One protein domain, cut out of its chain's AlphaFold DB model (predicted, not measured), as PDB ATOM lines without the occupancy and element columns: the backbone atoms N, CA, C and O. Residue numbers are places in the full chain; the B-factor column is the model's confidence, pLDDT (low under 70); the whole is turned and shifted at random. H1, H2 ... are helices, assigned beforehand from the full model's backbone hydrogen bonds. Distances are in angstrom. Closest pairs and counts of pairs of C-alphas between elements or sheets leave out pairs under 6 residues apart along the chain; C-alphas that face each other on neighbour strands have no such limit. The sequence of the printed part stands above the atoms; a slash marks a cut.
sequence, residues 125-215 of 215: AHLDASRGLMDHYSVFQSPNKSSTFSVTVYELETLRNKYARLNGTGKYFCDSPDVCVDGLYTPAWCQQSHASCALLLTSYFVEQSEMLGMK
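What this domain is: This is residues 125 to 215 of the 215 residues of an uncharacterized protein of Laodelphax striatellus (UniProt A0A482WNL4). Little regular structure: long loops make most of the domain, H1 and H2 form a corner towards one end, and residues 197 to 213 pass through the middle and fold back. The printed part has 91 residues, 27 in four helices, H1 to H4; no named strand; all helix. It is compact, radius of gyration of the C-alphas 14.1 A, spanning 44 by 29 by 26 A.

Where its parts are: H1, residues 137 to 141, begins at C-alpha 137 (-3.306, -25.468, -14.195). H2 is residues 143 to 149. H3, residues 153 to 163, measures 15.2 A. H4, residues 188 to 191, ends at C-alpha 191 (6.641, -39.461, -1.586).

How they stand to each other: H1 and H2 only just touch, only at the corner, with 3 pairs of C-alphas within 8 A; the closest, Phe 140 and Ser 146, are 4.8 A apart. H3 and H4 touch no helix. Every O i to N i+4 pair is within hydrogen-bond range in H3, 0 of 1 in H1 and 1 of 3 in H2; for O i to N i+3, H1 has 2 of 2 and H2 2 of 4.

The domain as a whole: The printed part has no cut. The link H3 to H4 is long. pLDDT is under 70 at residues 127 to 135, 192 to 196 and 203 to 215.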
ATOM      1  N   ALA A 125      11.556 -21.549 -21.500       74.69
ATOM      2  CA  ALA A 125      12.216 -22.744 -22.026       74.69
ATOM      3  C   ALA A 125      11.293 -23.979 -22.071       74.69
ATOM      4  O   ALA A 125      11.421 -24.807 -22.967       74.69
ATOM      5  N   HIS A 126      10.325 -24.076 -21.156       70.81
ATOM      6  CA  HIS A 126       9.378 -25.192 -21.089       70.81
ATOM      7  C   HIS A 126       8.131 -24.992 -21.966       70.81
ATOM      8  O   HIS A 126       7.398 -25.949 -22.222       70.81
ATOM      9  N   LEU A 127       7.898 -23.769 -22.463       67.81
ATOM     10  CA  LEU A 127       6.743 -23.420 -23.301       67.81
ATOM     11  C   LEU A 127       6.943 -23.808 -24.772       67.81
ATOM     12  O   LEU A 127       5.977 -24.120 -25.467       67.81
ATOM     13  N   ASP A 128       8.185 -23.816 -25.263       63.03
ATOM     14  CA  ASP A 128       8.471 -24.194 -26.654       63.03
ATOM     15  C   ASP A 128       8.242 -25.692 -26.914       63.03
ATOM     16  O   ASP A 128       7.832 -26.066 -28.012       63.03
ATOM     17  N   ALA A 129       8.401 -26.536 -25.889       58.78
ATOM     18  CA  ALA A 129       8.129 -27.973 -25.955       58.78
ATOM     19  C   ALA A 129       6.624 -28.324 -25.947       58.78
ATOM     20  O   ALA A 129       6.253 -29.472 -26.183       58.78
ATOM     21  N   SER A 130       5.747 -27.358 -25.656       59.19
ATOM     22  CA  SER A 130       4.361 -27.614 -25.240       59.19
ATOM     23  C   SER A 130       3.346 -26.604 -25.793       59.19
ATOM     24  O   SER A 130       2.255 -26.440 -25.240       59.19
ATOM     25  N   ARG A 131       3.695 -25.925 -26.898       58.03
ATOM     26  CA  ARG A 131       2.899 -24.849 -27.518       58.03
ATOM     27  C   ARG A 131       1.406 -25.195 -27.597       58.03
ATOM     28  O   ARG A 131       1.014 -26.140 -28.274       58.03
ATOM     29  N   GLY A 132       0.589 -24.390 -26.915       59.44
ATOM     30  CA  GLY A 132      -0.877 -24.487 -26.902       59.44
ATOM     31  C   GLY A 132      -1.476 -25.404 -25.829       59.44
ATOM     32  O   GLY A 132      -2.689 -25.547 -25.782       59.44
ATOM     33  N   LEU A 133      -0.654 -26.025 -24.975       59.66
ATOM     34  CA  LEU A 133      -1.092 -27.028 -23.996       59.66
ATOM     35  C   LEU A 133      -0.763 -26.674 -22.536       59.66
ATOM     36  O   LEU A 133      -0.879 -27.564 -21.688       59.66
ATOM     37  N   MET A 134      -0.319 -25.439 -22.265       64.88
ATOM     38  CA  MET A 134       0.132 -24.916 -20.958       64.88
ATOM     39  C   MET A 134      -0.528 -23.572 -20.597       64.88
ATOM     40  O   MET A 134       0.120 -22.651 -20.112       64.88
ATOM     41  N   ASP A 135      -1.819 -23.428 -20.876       67.62
ATOM     42  CA  ASP A 135      -2.614 -22.228 -20.582       67.62
ATOM     43  C   ASP A 135      -3.453 -22.341 -19.295       67.62
ATOM     44  O   ASP A 135      -3.990 -21.342 -18.818       67.62
ATOM     45  N   HIS A 136      -3.536 -23.535 -18.701       75.38
ATOM     46  CA  HIS A 136      -4.348 -23.801 -17.516       75.38
ATOM     47  C   HIS A 136      -3.633 -24.725 -16.518       75.38
ATOM     48  O   HIS A 136      -2.836 -25.572 -16.904       75.38
ATOM     49  N   TYR A 137      -3.941 -24.627 -15.221       74.50
ATOM     50  CA  TYR A 137      -3.306 -25.468 -14.195       74.50
ATOM     51  C   TYR A 137      -3.628 -26.965 -14.324       74.50
ATOM     52  O   TYR A 137      -2.919 -27.816 -13.797       74.50
ATOM     53  N   SER A 138      -4.696 -27.324 -15.033       77.19
ATOM     54  CA  SER A 138      -5.064 -28.730 -15.255       77.19
ATOM     55  C   SER A 138      -3.976 -29.516 -15.988       77.19
ATOM     56  O   SER A 138      -3.976 -30.741 -15.954       77.19
ATOM     57  N   VAL A 139      -3.026 -28.833 -16.623       76.75
ATOM     58  CA  VAL A 139      -1.924 -29.446 -17.368       76.75
ATOM     59  C   VAL A 139      -1.011 -30.271 -16.473       76.75
ATOM     60  O   VAL A 139      -0.471 -31.271 -16.935       76.75
ATOM     61  N   PHE A 140      -0.918 -29.905 -15.196       76.81
ATOM     62  CA  PHE A 140      -0.170 -30.639 -14.185       76.81
ATOM     63  C   PHE A 140      -0.783 -32.024 -13.931       76.81
ATOM     64  O   PHE A 140      -0.074 -32.999 -13.785       76.81
ATOM     65  N   GLN A 141      -2.092 -32.218 -14.120       77.12
ATOM     66  CA  GLN A 141      -2.712 -33.544 -13.949       77.12
ATOM     67  C   GLN A 141      -2.130 -34.652 -14.857       77.12
ATOM     68  O   GLN A 141      -2.383 -35.832 -14.604       77.12
ATOM     69  N   SER A 142      -1.384 -34.294 -15.910       78.12
ATOM     70  CA  SER A 142      -0.664 -35.232 -16.768       78.12
ATOM     71  C   SER A 142       0.793 -35.412 -16.309       78.12
ATOM     72  O   SER A 142       1.570 -34.464 -16.442       78.12
ATOM     73  N   PRO A 143       1.217 -36.637 -15.931       78.31
ATOM     74  CA  PRO A 143       2.590 -36.921 -15.496       78.31
ATOM     75  C   PRO A 143       3.674 -36.479 -16.489       78.31
ATOM     76  O   PRO A 143       4.737 -35.996 -16.109       78.31
ATOM     77  N   ASN A 144       3.404 -36.601 -17.793       78.81
ATOM     78  CA  ASN A 144       4.356 -36.195 -18.830       78.81
ATOM     79  C   ASN A 144       4.563 -34.674 -18.838       78.81
ATOM     80  O   ASN A 144       5.678 -34.200 -19.043       78.81
ATOM     81  N   LYS A 145       3.503 -33.900 -18.588       78.50
ATOM     82  CA  LYS A 145       3.584 -32.438 -18.547       78.50
ATOM     83  C   LYS A 145       4.168 -31.948 -17.225       78.50
ATOM     84  O   LYS A 145       5.030 -31.075 -17.256       78.50
ATOM     85  N   SER A 146       3.771 -32.527 -16.089       79.00
ATOM     86  CA  SER A 146       4.349 -32.176 -14.786       79.00
ATOM     87  C   SER A 146       5.841 -32.504 -14.712       79.00
ATOM     88  O   SER A 146       6.612 -31.707 -14.182       79.00
ATOM     89  N   SER A 147       6.293 -33.569 -15.387       79.44
ATOM     90  CA  SER A 147       7.723 -33.894 -15.491       79.44
ATOM     91  C   SER A 147       8.584 -32.836 -16.179       79.44
ATOM     92  O   SER A 147       9.769 -32.723 -15.870       79.44
ATOM     93  N   THR A 148       7.994 -31.990 -17.030       79.62
ATOM     94  CA  THR A 148       8.715 -30.870 -17.659       79.62
ATOM     95  C   THR A 148       9.164 -29.829 -16.625       79.62
ATOM     96  O   THR A 148      10.112 -29.088 -16.872       79.62
ATOM     97  N   PHE A 149       8.505 -29.801 -15.464       80.25
ATOM     98  CA  PHE A 149       8.794 -28.927 -14.328       80.25
ATOM     99  C   PHE A 149       9.414 -29.680 -13.146       80.25
ATOM    100  O   PHE A 149       9.457 -29.158 -12.028       80.25
ATOM    101  N   SER A 150       9.862 -30.917 -13.370       79.75
ATOM    102  CA  SER A 150      10.665 -31.623 -12.381       79.75
ATOM    103  C   SER A 150      12.047 -30.984 -12.300       79.75
ATOM    104  O   SER A 150      12.600 -30.518 -13.297       79.75
ATOM    105  N   VAL A 151      12.594 -30.945 -11.090       79.88
ATOM    106  CA  VAL A 151      13.961 -30.491 -10.847       79.88
ATOM    107  C   VAL A 151      14.840 -31.690 -10.533       79.88
ATOM    108  O   VAL A 151      14.396 -32.678  -9.943       79.88
ATOM    109  N   THR A 152      16.107 -31.602 -10.911       84.06
ATOM    110  CA  THR A 152      17.112 -32.579 -10.497       84.06
ATOM    111  C   THR A 152      17.331 -32.510  -8.985       84.06
ATOM    112  O   THR A 152      17.062 -31.495  -8.338       84.06
ATOM    113  N   VAL A 153      17.892 -33.579  -8.410       83.94
ATOM    114  CA  VAL A 153      18.258 -33.612  -6.982       83.94
ATOM    115  C   VAL A 153      19.176 -32.436  -6.626       83.94
ATOM    116  O   VAL A 153      18.945 -31.751  -5.636       83.94
ATOM    117  N   TYR A 154      20.161 -32.136  -7.476       87.81
ATOM    118  CA  TYR A 154      21.099 -31.032  -7.266       87.81
ATOM    119  C   TYR A 154      20.422 -29.647  -7.278       87.81
ATOM    120  O   TYR A 154      20.712 -28.789  -6.438       87.81
ATOM    121  N   GLU A 155      19.498 -29.415  -8.214       86.44
ATOM    122  CA  GLU A 155      18.725 -28.170  -8.266       86.44
ATOM    123  C   GLU A 155      17.831 -28.024  -7.036       86.44
ATOM    124  O   GLU A 155      17.791 -26.950  -6.433       86.44
ATOM    125  N   LEU A 156      17.174 -29.109  -6.615       85.12
ATOM    126  CA  LEU A 156      16.332 -29.113  -5.425       85.12
ATOM    127  C   LEU A 156      17.132 -28.773  -4.162       85.12
ATOM    128  O   LEU A 156      16.697 -27.947  -3.362       85.12
ATOM    129  N   GLU A 157      18.327 -29.345  -3.998       86.81
ATOM    130  CA  GLU A 157      19.212 -29.022  -2.875       86.81
ATOM    131  C   GLU A 157      19.659 -27.557  -2.889       86.81
ATOM    132  O   GLU A 157      19.670 -26.898  -1.843       86.81
ATOM    133  N   THR A 158      19.980 -27.027  -4.072       87.88
ATOM    134  CA  THR A 158      20.359 -25.621  -4.253       87.88
ATOM    135  C   THR A 158      19.210 -24.690  -3.858       87.88
ATOM    136  O   THR A 158      19.409 -23.735  -3.102       87.88
ATOM    137  N   LEU A 159      17.993 -24.986  -4.324       84.56
ATOM    138  CA  LEU A 159      16.790 -24.222  -4.001       84.56
ATOM    139  C   LEU A 159      16.465 -24.300  -2.507       84.56
ATOM    140  O   LEU A 159      16.224 -23.268  -1.878       84.56
ATOM    141  N   ARG A 160      16.544 -25.493  -1.910       83.88
ATOM    142  CA  ARG A 160      16.330 -25.711  -0.475       83.88
ATOM    143  C   ARG A 160      17.286 -24.873   0.371       83.88
ATOM    144  O   ARG A 160      16.850 -24.164   1.275       83.88
ATOM    145  N   ASN A 161      18.582 -24.915   0.069       83.75
ATOM    146  CA  ASN A 161      19.590 -24.183   0.837       83.75
ATOM    147  C   ASN A 161      19.415 -22.666   0.744       83.75
ATOM    148  O   ASN A 161      19.691 -21.960   1.711       83.75
ATOM    149  N   LYS A 162      18.944 -22.174  -0.406       84.00
ATOM    150  CA  LYS A 162      18.794 -20.741  -0.655       84.00
ATOM    151  C   LYS A 162      17.462 -20.168  -0.170       84.00
ATOM    152  O   LYS A 162      17.436 -19.014   0.248       84.00
ATOM    153  N   TYR A 163      16.376 -20.938  -0.246       83.12
ATOM    154  CA  TYR A 163      15.016 -20.407  -0.094       83.12
ATOM    155  C   TYR A 163      14.171 -21.089   0.986       83.12
ATOM    156  O   TYR A 163      13.229 -20.475   1.473       83.12
ATOM    157  N   ALA A 164      14.485 -22.322   1.397       82.62
ATOM    158  CA  ALA A 164      13.649 -23.044   2.363       82.62
ATOM    159  C   ALA A 164      13.997 -22.737   3.831       82.62
ATOM    160  O   ALA A 164      13.255 -23.138   4.726       82.62
ATOM    161  N   ARG A 165      15.112 -22.041   4.100       83.12
ATOM    162  CA  ARG A 165      15.609 -21.774   5.457       83.12
ATOM    163  C   ARG A 165      15.345 -20.344   5.922       83.12
ATOM    164  O   ARG A 165      15.526 -19.384   5.178       83.12
ATOM    165  N   LEU A 166      15.013 -20.218   7.201       79.75
ATOM    166  CA  LEU A 166      14.967 -18.962   7.933       79.75
ATOM    167  C   LEU A 166      16.390 -18.431   8.135       79.75
ATOM    168  O   LEU A 166      17.231 -19.068   8.785       79.75
ATOM    169  N   ASN A 167      16.642 -17.234   7.608       74.12
ATOM    170  CA  ASN A 167      17.918 -16.548   7.780       74.12
ATOM    171  C   ASN A 167      18.255 -16.394   9.272       74.12
ATOM    172  O   ASN A 167      17.445 -15.915  10.061       74.12
ATOM    173  N   GLY A 168      19.467 -16.806   9.650       72.69
ATOM    174  CA  GLY A 168      20.007 -16.633  11.003       72.69
ATOM    175  C   GLY A 168      19.636 -17.712  12.027       72.69
ATOM    176  O   GLY A 168      20.281 -17.764  13.068       72.69
ATOM    177  N   THR A 169      18.668 -18.597  11.757       79.38
ATOM    178  CA  THR A 169      18.276 -19.663  12.712       79.38
ATOM    179  C   THR A 169      18.592 -21.075  12.225       79.38
ATOM    180  O   THR A 169      18.632 -22.006  13.024       79.38
ATOM    181  N   GLY A 170      18.785 -21.257  10.914       77.56
ATOM    182  CA  GLY A 170      19.024 -22.567  10.304       77.56
ATOM    183  C   GLY A 170      17.783 -23.466  10.215       77.56
ATOM    184  O   GLY A 170      17.878 -24.535   9.609       77.56
ATOM    185  N   LYS A 171      16.636 -23.035  10.761       85.06
ATOM    186  CA  LYS A 171      15.346 -23.739  10.687       85.06
ATOM    187  C   LYS A 171      14.706 -23.603   9.306       85.06
ATOM    188  O   LYS A 171      14.980 -22.637   8.596       85.06
ATOM    189  N   TYR A 172      13.846 -24.548   8.938       86.06
ATOM    190  CA  TYR A 172      13.052 -24.467   7.711       86.06
ATOM    191  C   TYR A 172      11.768 -23.650   7.913       86.06
ATOM    192  O   TYR A 172      11.263 -23.567   9.029       86.06
ATOM    193  N   PHE A 173      11.242 -23.063   6.833       82.19
ATOM    194  CA  PHE A 173       9.915 -22.429   6.834       82.19
ATOM    195  C   PHE A 173       8.773 -23.452   6.948       82.19
ATOM    196  O   PHE A 173       7.735 -23.140   7.523       82.19
ATOM    197  N   CYS A 174       8.962 -24.652   6.390       85.31
ATOM    198  CA  CYS A 174       8.052 -25.792   6.509       85.31
ATOM    199  C   CYS A 174       8.650 -26.768   7.529       85.31
ATOM    200  O   CYS A 174       9.653 -27.419   7.238       85.31
ATOM    201  N   ASP A 175       8.077 -26.854   8.724       86.50
ATOM    202  CA  ASP A 175       8.564 -27.717   9.808       86.50
ATOM    203  C   ASP A 175       7.511 -28.710  10.323       86.50
ATOM    204  O   ASP A 175       7.794 -29.483  11.238       86.50
ATOM    205  N   SER A 176       6.326 -28.737   9.705       86.25
ATOM    206  CA  SER A 176       5.273 -29.696  10.034       86.25
ATOM    207  C   SER A 176       5.684 -31.117   9.616       86.25
ATOM    208  O   SER A 176       5.829 -31.376   8.419       86.25
ATOM    209  N   PRO A 177       5.861 -32.057  10.561       81.69
ATOM    210  CA  PRO A 177       6.429 -33.375  10.276       81.69
ATOM    211  C   PRO A 177       5.539 -34.250   9.382       81.69
ATOM    212  O   PRO A 177       6.044 -35.154   8.723       81.69
ATOM    213  N   ASP A 178       4.234 -33.975   9.335       81.81
ATOM    214  CA  ASP A 178       3.268 -34.793   8.595       81.81
ATOM    215  C   ASP A 178       3.252 -34.491   7.089       81.81
ATOM    216  O   ASP A 178       2.825 -35.319   6.286       81.81
ATOM    217  N   VAL A 179       3.696 -33.292   6.696       81.88
ATOM    218  CA  VAL A 179       3.571 -32.791   5.317       81.88
ATOM    219  C   VAL A 179       4.862 -32.197   4.754       81.88
ATOM    220  O   VAL A 179       4.992 -32.068   3.536       81.88
ATOM    221  N   CYS A 180       5.832 -31.852   5.606       86.88
ATOM    222  CA  CYS A 180       7.107 -31.274   5.198       86.88
ATOM    223  C   CYS A 180       8.218 -32.333   5.185       86.88
ATOM    224  O   CYS A 180       8.482 -32.991   6.188       86.88
ATOM    225  N   VAL A 181       8.945 -32.419   4.073       85.38
ATOM    226  CA  VAL A 181      10.177 -33.206   3.938       85.38
ATOM    227  C   VAL A 181      11.315 -32.239   3.648       85.38
ATOM    228  O   VAL A 181      11.273 -31.499   2.669       85.38
ATOM    229  N   ASP A 182      12.317 -32.190   4.529       83.94
ATOM    230  CA  ASP A 182      13.487 -31.308   4.401       83.94
ATOM    231  C   ASP A 182      13.160 -29.825   4.128       83.94
ATOM    232  O   ASP A 182      13.859 -29.140   3.378       83.94
ATOM    233  N   GLY A 183      12.089 -29.309   4.735       83.62
ATOM    234  CA  GLY A 183      11.677 -27.915   4.563       83.62
ATOM    235  C   GLY A 183      10.799 -27.633   3.346       83.62
ATOM    236  O   GLY A 183      10.486 -26.470   3.088       83.62
ATOM    237  N   LEU A 184      10.387 -28.671   2.618       84.69
ATOM    238  CA  LEU A 184       9.514 -28.600   1.451       84.69
ATOM    239  C   LEU A 184       8.189 -29.291   1.766       84.69
ATOM    240  O   LEU A 184       8.188 -30.445   2.195       84.69
ATOM    241  N   TYR A 185       7.062 -28.636   1.492       85.62
ATOM    242  CA  TYR A 185       5.785 -29.342   1.493       85.62
ATOM    243  C   TYR A 185       5.802 -30.398   0.385       85.62
ATOM    244  O   TYR A 185       6.033 -30.089  -0.784       85.62
ATOM    245  N   THR A 186       5.598 -31.653   0.769       83.94
ATOM    246  CA  THR A 186       5.679 -32.795  -0.138       83.94
ATOM    247  C   THR A 186       4.486 -33.706   0.129       83.94
ATOM    248  O   THR A 186       4.520 -34.478   1.088       83.94
ATOM    249  N   PRO A 187       3.436 -33.660  -0.708       80.81
ATOM    250  CA  PRO A 187       2.278 -34.527  -0.552       80.81
ATOM    251  C   PRO A 187       2.647 -36.013  -0.550       80.81
ATOM    252  O   PRO A 187       3.554 -36.430  -1.274       80.81
ATOM    253  N   ALA A 188       1.875 -36.836   0.165       82.38
ATOM    254  CA  ALA A 188       2.119 -38.279   0.272       82.38
ATOM    255  C   ALA A 188       2.255 -38.986  -1.094       82.38
ATOM    256  O   ALA A 188       3.083 -39.881  -1.249       82.38
ATOM    257  N   TRP A 189       1.511 -38.555  -2.118       77.94
ATOM    258  CA  TRP A 189       1.604 -39.134  -3.466       77.94
ATOM    259  C   TRP A 189       2.916 -38.808  -4.197       77.94
ATOM    260  O   TRP A 189       3.329 -39.587  -5.050       77.94
ATOM    261  N   CYS A 190       3.591 -37.706  -3.860       78.56
ATOM    262  CA  CYS A 190       4.933 -37.407  -4.370       78.56
ATOM    263  C   CYS A 190       6.019 -38.184  -3.610       78.56
ATOM    264  O   CYS A 190       7.108 -38.384  -4.137       78.56
ATOM    265  N   GLN A 191       5.723 -38.649  -2.391       76.19
ATOM    266  CA  GLN A 191       6.641 -39.461  -1.586       76.19
ATOM    267  C   GLN A 191       6.595 -40.952  -1.965       76.19
ATOM    268  O   GLN A 191       7.599 -41.649  -1.850       76.19
ATOM    269  N   GLN A 192       5.431 -41.460  -2.391       68.75
ATOM    270  CA  GLN A 192       5.153 -42.901  -2.367       68.75
ATOM    271  C   GLN A 192       5.647 -43.742  -3.553       68.75
ATOM    272  O   GLN A 192       5.633 -44.956  -3.384       68.75
ATOM    273  N   SER A 193       6.089 -43.190  -4.696       55.16
ATOM    274  CA  SER A 193       6.937 -43.842  -5.742       55.16
ATOM    275  C   SER A 193       6.718 -43.252  -7.145       55.16
ATOM    276  O   SER A 193       5.600 -42.887  -7.488       55.16
ATOM    277  N   HIS A 194       7.788 -43.208  -7.961       54.47
ATOM    278  CA  HIS A 194       7.870 -42.986  -9.428       54.47
ATOM    279  C   HIS A 194       7.096 -41.818 -10.083       54.47
ATOM    280  O   HIS A 194       7.265 -41.585 -11.282       54.47
ATOM    281  N   ALA A 195       6.278 -41.070  -9.349       58.31
ATOM    282  CA  ALA A 195       5.547 -39.921  -9.850       58.31
ATOM    283  C   ALA A 195       6.493 -38.727  -9.991       58.31
ATOM    284  O   ALA A 195       7.117 -38.285  -9.027       58.31
ATOM    285  N   SER A 196       6.593 -38.197 -11.206       69.31
ATOM    286  CA  SER A 196       7.311 -36.953 -11.448       69.31
ATOM    287  C   SER A 196       6.426 -35.783 -11.025       69.31
ATOM    288  O   SER A 196       5.544 -35.391 -11.778       69.31
ATOM    289  N   CYS A 197       6.647 -35.237  -9.831       79.06
ATOM    290  CA  CYS A 197       5.926 -34.050  -9.370       79.06
ATOM    291  C   CYS A 197       6.596 -32.762  -9.865       79.06
ATOM    292  O   CYS A 197       7.825 -32.672  -9.936       79.06
ATOM    293  N   ALA A 198       5.780 -31.760 -10.187       80.44
ATOM    294  CA  ALA A 198       6.269 -30.428 -10.518       80.44
ATOM    295  C   ALA A 198       6.658 -29.667  -9.241       80.44
ATOM    296  O   ALA A 198       5.964 -29.753  -8.222       80.44
ATOM    297  N   LEU A 199       7.740 -28.884  -9.306       81.94
ATOM    298  CA  LEU A 199       8.114 -27.978  -8.222       81.94
ATOM    299  C   LEU A 199       7.443 -26.610  -8.409       81.94
ATOM    300  O   LEU A 199       7.696 -25.921  -9.399       81.94
ATOM    301  N   LEU A 200       6.653 -26.180  -7.424       81.38
ATOM    302  CA  LEU A 200       6.158 -24.807  -7.334       81.38
ATOM    303  C   LEU A 200       6.982 -24.013  -6.323       81.38
ATOM    304  O   LEU A 200       7.017 -24.337  -5.136       81.38
ATOM    305  N   LEU A 201       7.582 -22.918  -6.782       80.38
ATOM    306  CA  LEU A 201       8.159 -21.910  -5.901       80.38
ATOM    307  C   LEU A 201       7.077 -20.888  -5.554       80.38
ATOM    308  O   LEU A 201       6.533 -20.233  -6.441       80.38
ATOM    309  N   THR A 202       6.785 -20.738  -4.266       74.25
ATOM    310  CA  THR A 202       5.854 -19.722  -3.767       74.25
ATOM    311  C   THR A 202       6.499 -18.916  -2.652       74.25
ATOM    312  O   THR A 202       7.395 -19.393  -1.951       74.25
ATOM    313  N   SER A 203       6.055 -17.674  -2.489       63.59
ATOM    314  CA  SER A 203       6.423 -16.875  -1.328       63.59
ATOM    315  C   SER A 203       5.795 -17.463  -0.069       63.59
ATOM    316  O   SER A 203       4.626 -17.842  -0.074       63.59
ATOM    317  N   TYR A 204       6.549 -17.469   1.028       55.72
ATOM    318  CA  TYR A 204       6.004 -17.724   2.357       55.72
ATOM    319  C   TYR A 204       5.006 -16.612   2.706       55.72
ATOM    320  O   TYR A 204       5.407 -15.480   2.985       55.72
ATOM    321  N   PHE A 205       3.711 -16.915   2.638       45.66
ATOM    322  CA  PHE A 205       2.664 -16.016   3.098       45.66
ATOM    323  C   PHE A 205       2.327 -16.378   4.547       45.66
ATOM    324  O   PHE A 205       1.982 -17.519   4.858       45.66
ATOM    325  N   VAL A 206       2.495 -15.416   5.453       42.41
ATOM    326  CA  VAL A 206       2.117 -15.551   6.866       42.41
ATOM    327  C   VAL A 206       0.597 -15.440   6.940       42.41
ATOM    328  O   VAL A 206       0.087 -14.366   7.217       42.41
ATOM    329  N   GLU A 207      -0.071 -16.531   6.562       34.25
ATOM    330  CA  GLU A 207      -1.451 -16.969   6.840       34.25
ATOM    331  C   GLU A 207      -1.882 -17.903   5.694       34.25
ATOM    332  O   GLU A 207      -2.450 -17.475   4.698       34.25
ATOM    333  N   GLN A 208      -1.598 -19.198   5.875       32.62
ATOM    334  CA  GLN A 208      -1.794 -20.331   4.950       32.62
ATOM    335  C   GLN A 208      -0.608 -20.605   4.000       32.62
ATOM    336  O   GLN A 208      -0.438 -20.031   2.928       32.62
ATOM    337  N   SER A 209       0.227 -21.530   4.478       32.06
ATOM    338  CA  SER A 209       1.303 -22.280   3.814       32.06
ATOM    339  C   SER A 209       0.811 -22.972   2.525       32.06
ATOM    340  O   SER A 209      -0.360 -23.308   2.428       32.06
ATOM    341  N   GLU A 210       1.601 -23.172   1.465       34.41
ATOM    342  CA  GLU A 210       2.636 -24.212   1.291       34.41
ATOM    343  C   GLU A 210       3.295 -24.043  -0.104       34.41
ATOM    344  O   GLU A 210       2.637 -23.605  -1.048       34.41
ATOM    345  N   MET A 211       4.561 -24.453  -0.291       38.94
ATOM    346  CA  MET A 211       5.081 -24.751  -1.641       38.94
ATOM    347  C   MET A 211       4.356 -25.980  -2.188       38.94
ATOM    348  O   MET A 211       4.726 -27.100  -1.871       38.94
ATOM    349  N   LEU A 212       3.304 -25.775  -2.978       39.62
ATOM    350  CA  LEU A 212       2.480 -26.866  -3.499       39.62
ATOM    351  C   LEU A 212       3.236 -27.703  -4.540       39.62
ATOM    352  O   LEU A 212       3.442 -27.272  -5.672       39.62
ATOM    353  N   GLY A 213       3.567 -28.944  -4.190       35.19
ATOM    354  CA  GLY A 213       3.847 -29.974  -5.184       35.19
ATOM    355  C   GLY A 213       2.575 -30.259  -5.977       35.19
ATOM    356  O   GLY A 213       1.590 -30.753  -5.423       35.19
ATOM    357  N   MET A 214       2.574 -29.921  -7.264       37.25
ATOM    358  CA  MET A 214       1.453 -30.226  -8.149       37.25
ATOM    359  C   MET A 214       1.671 -31.573  -8.829       37.25
ATOM    360  O   MET A 214       2.811 -31.948  -9.120       37.25
ATOM    361  N   LYS A 215       0.556 -32.294  -9.011       38.12
ATOM    362  CA  LYS A 215       0.476 -33.578  -9.723       38.12
ATOM    363  C   LYS A 215       1.117 -33.482 -11.108       38.12
ATOM    364  O   LYS A 215       1.196 -32.340 -11.601       38.12
TER     365      LYS A 215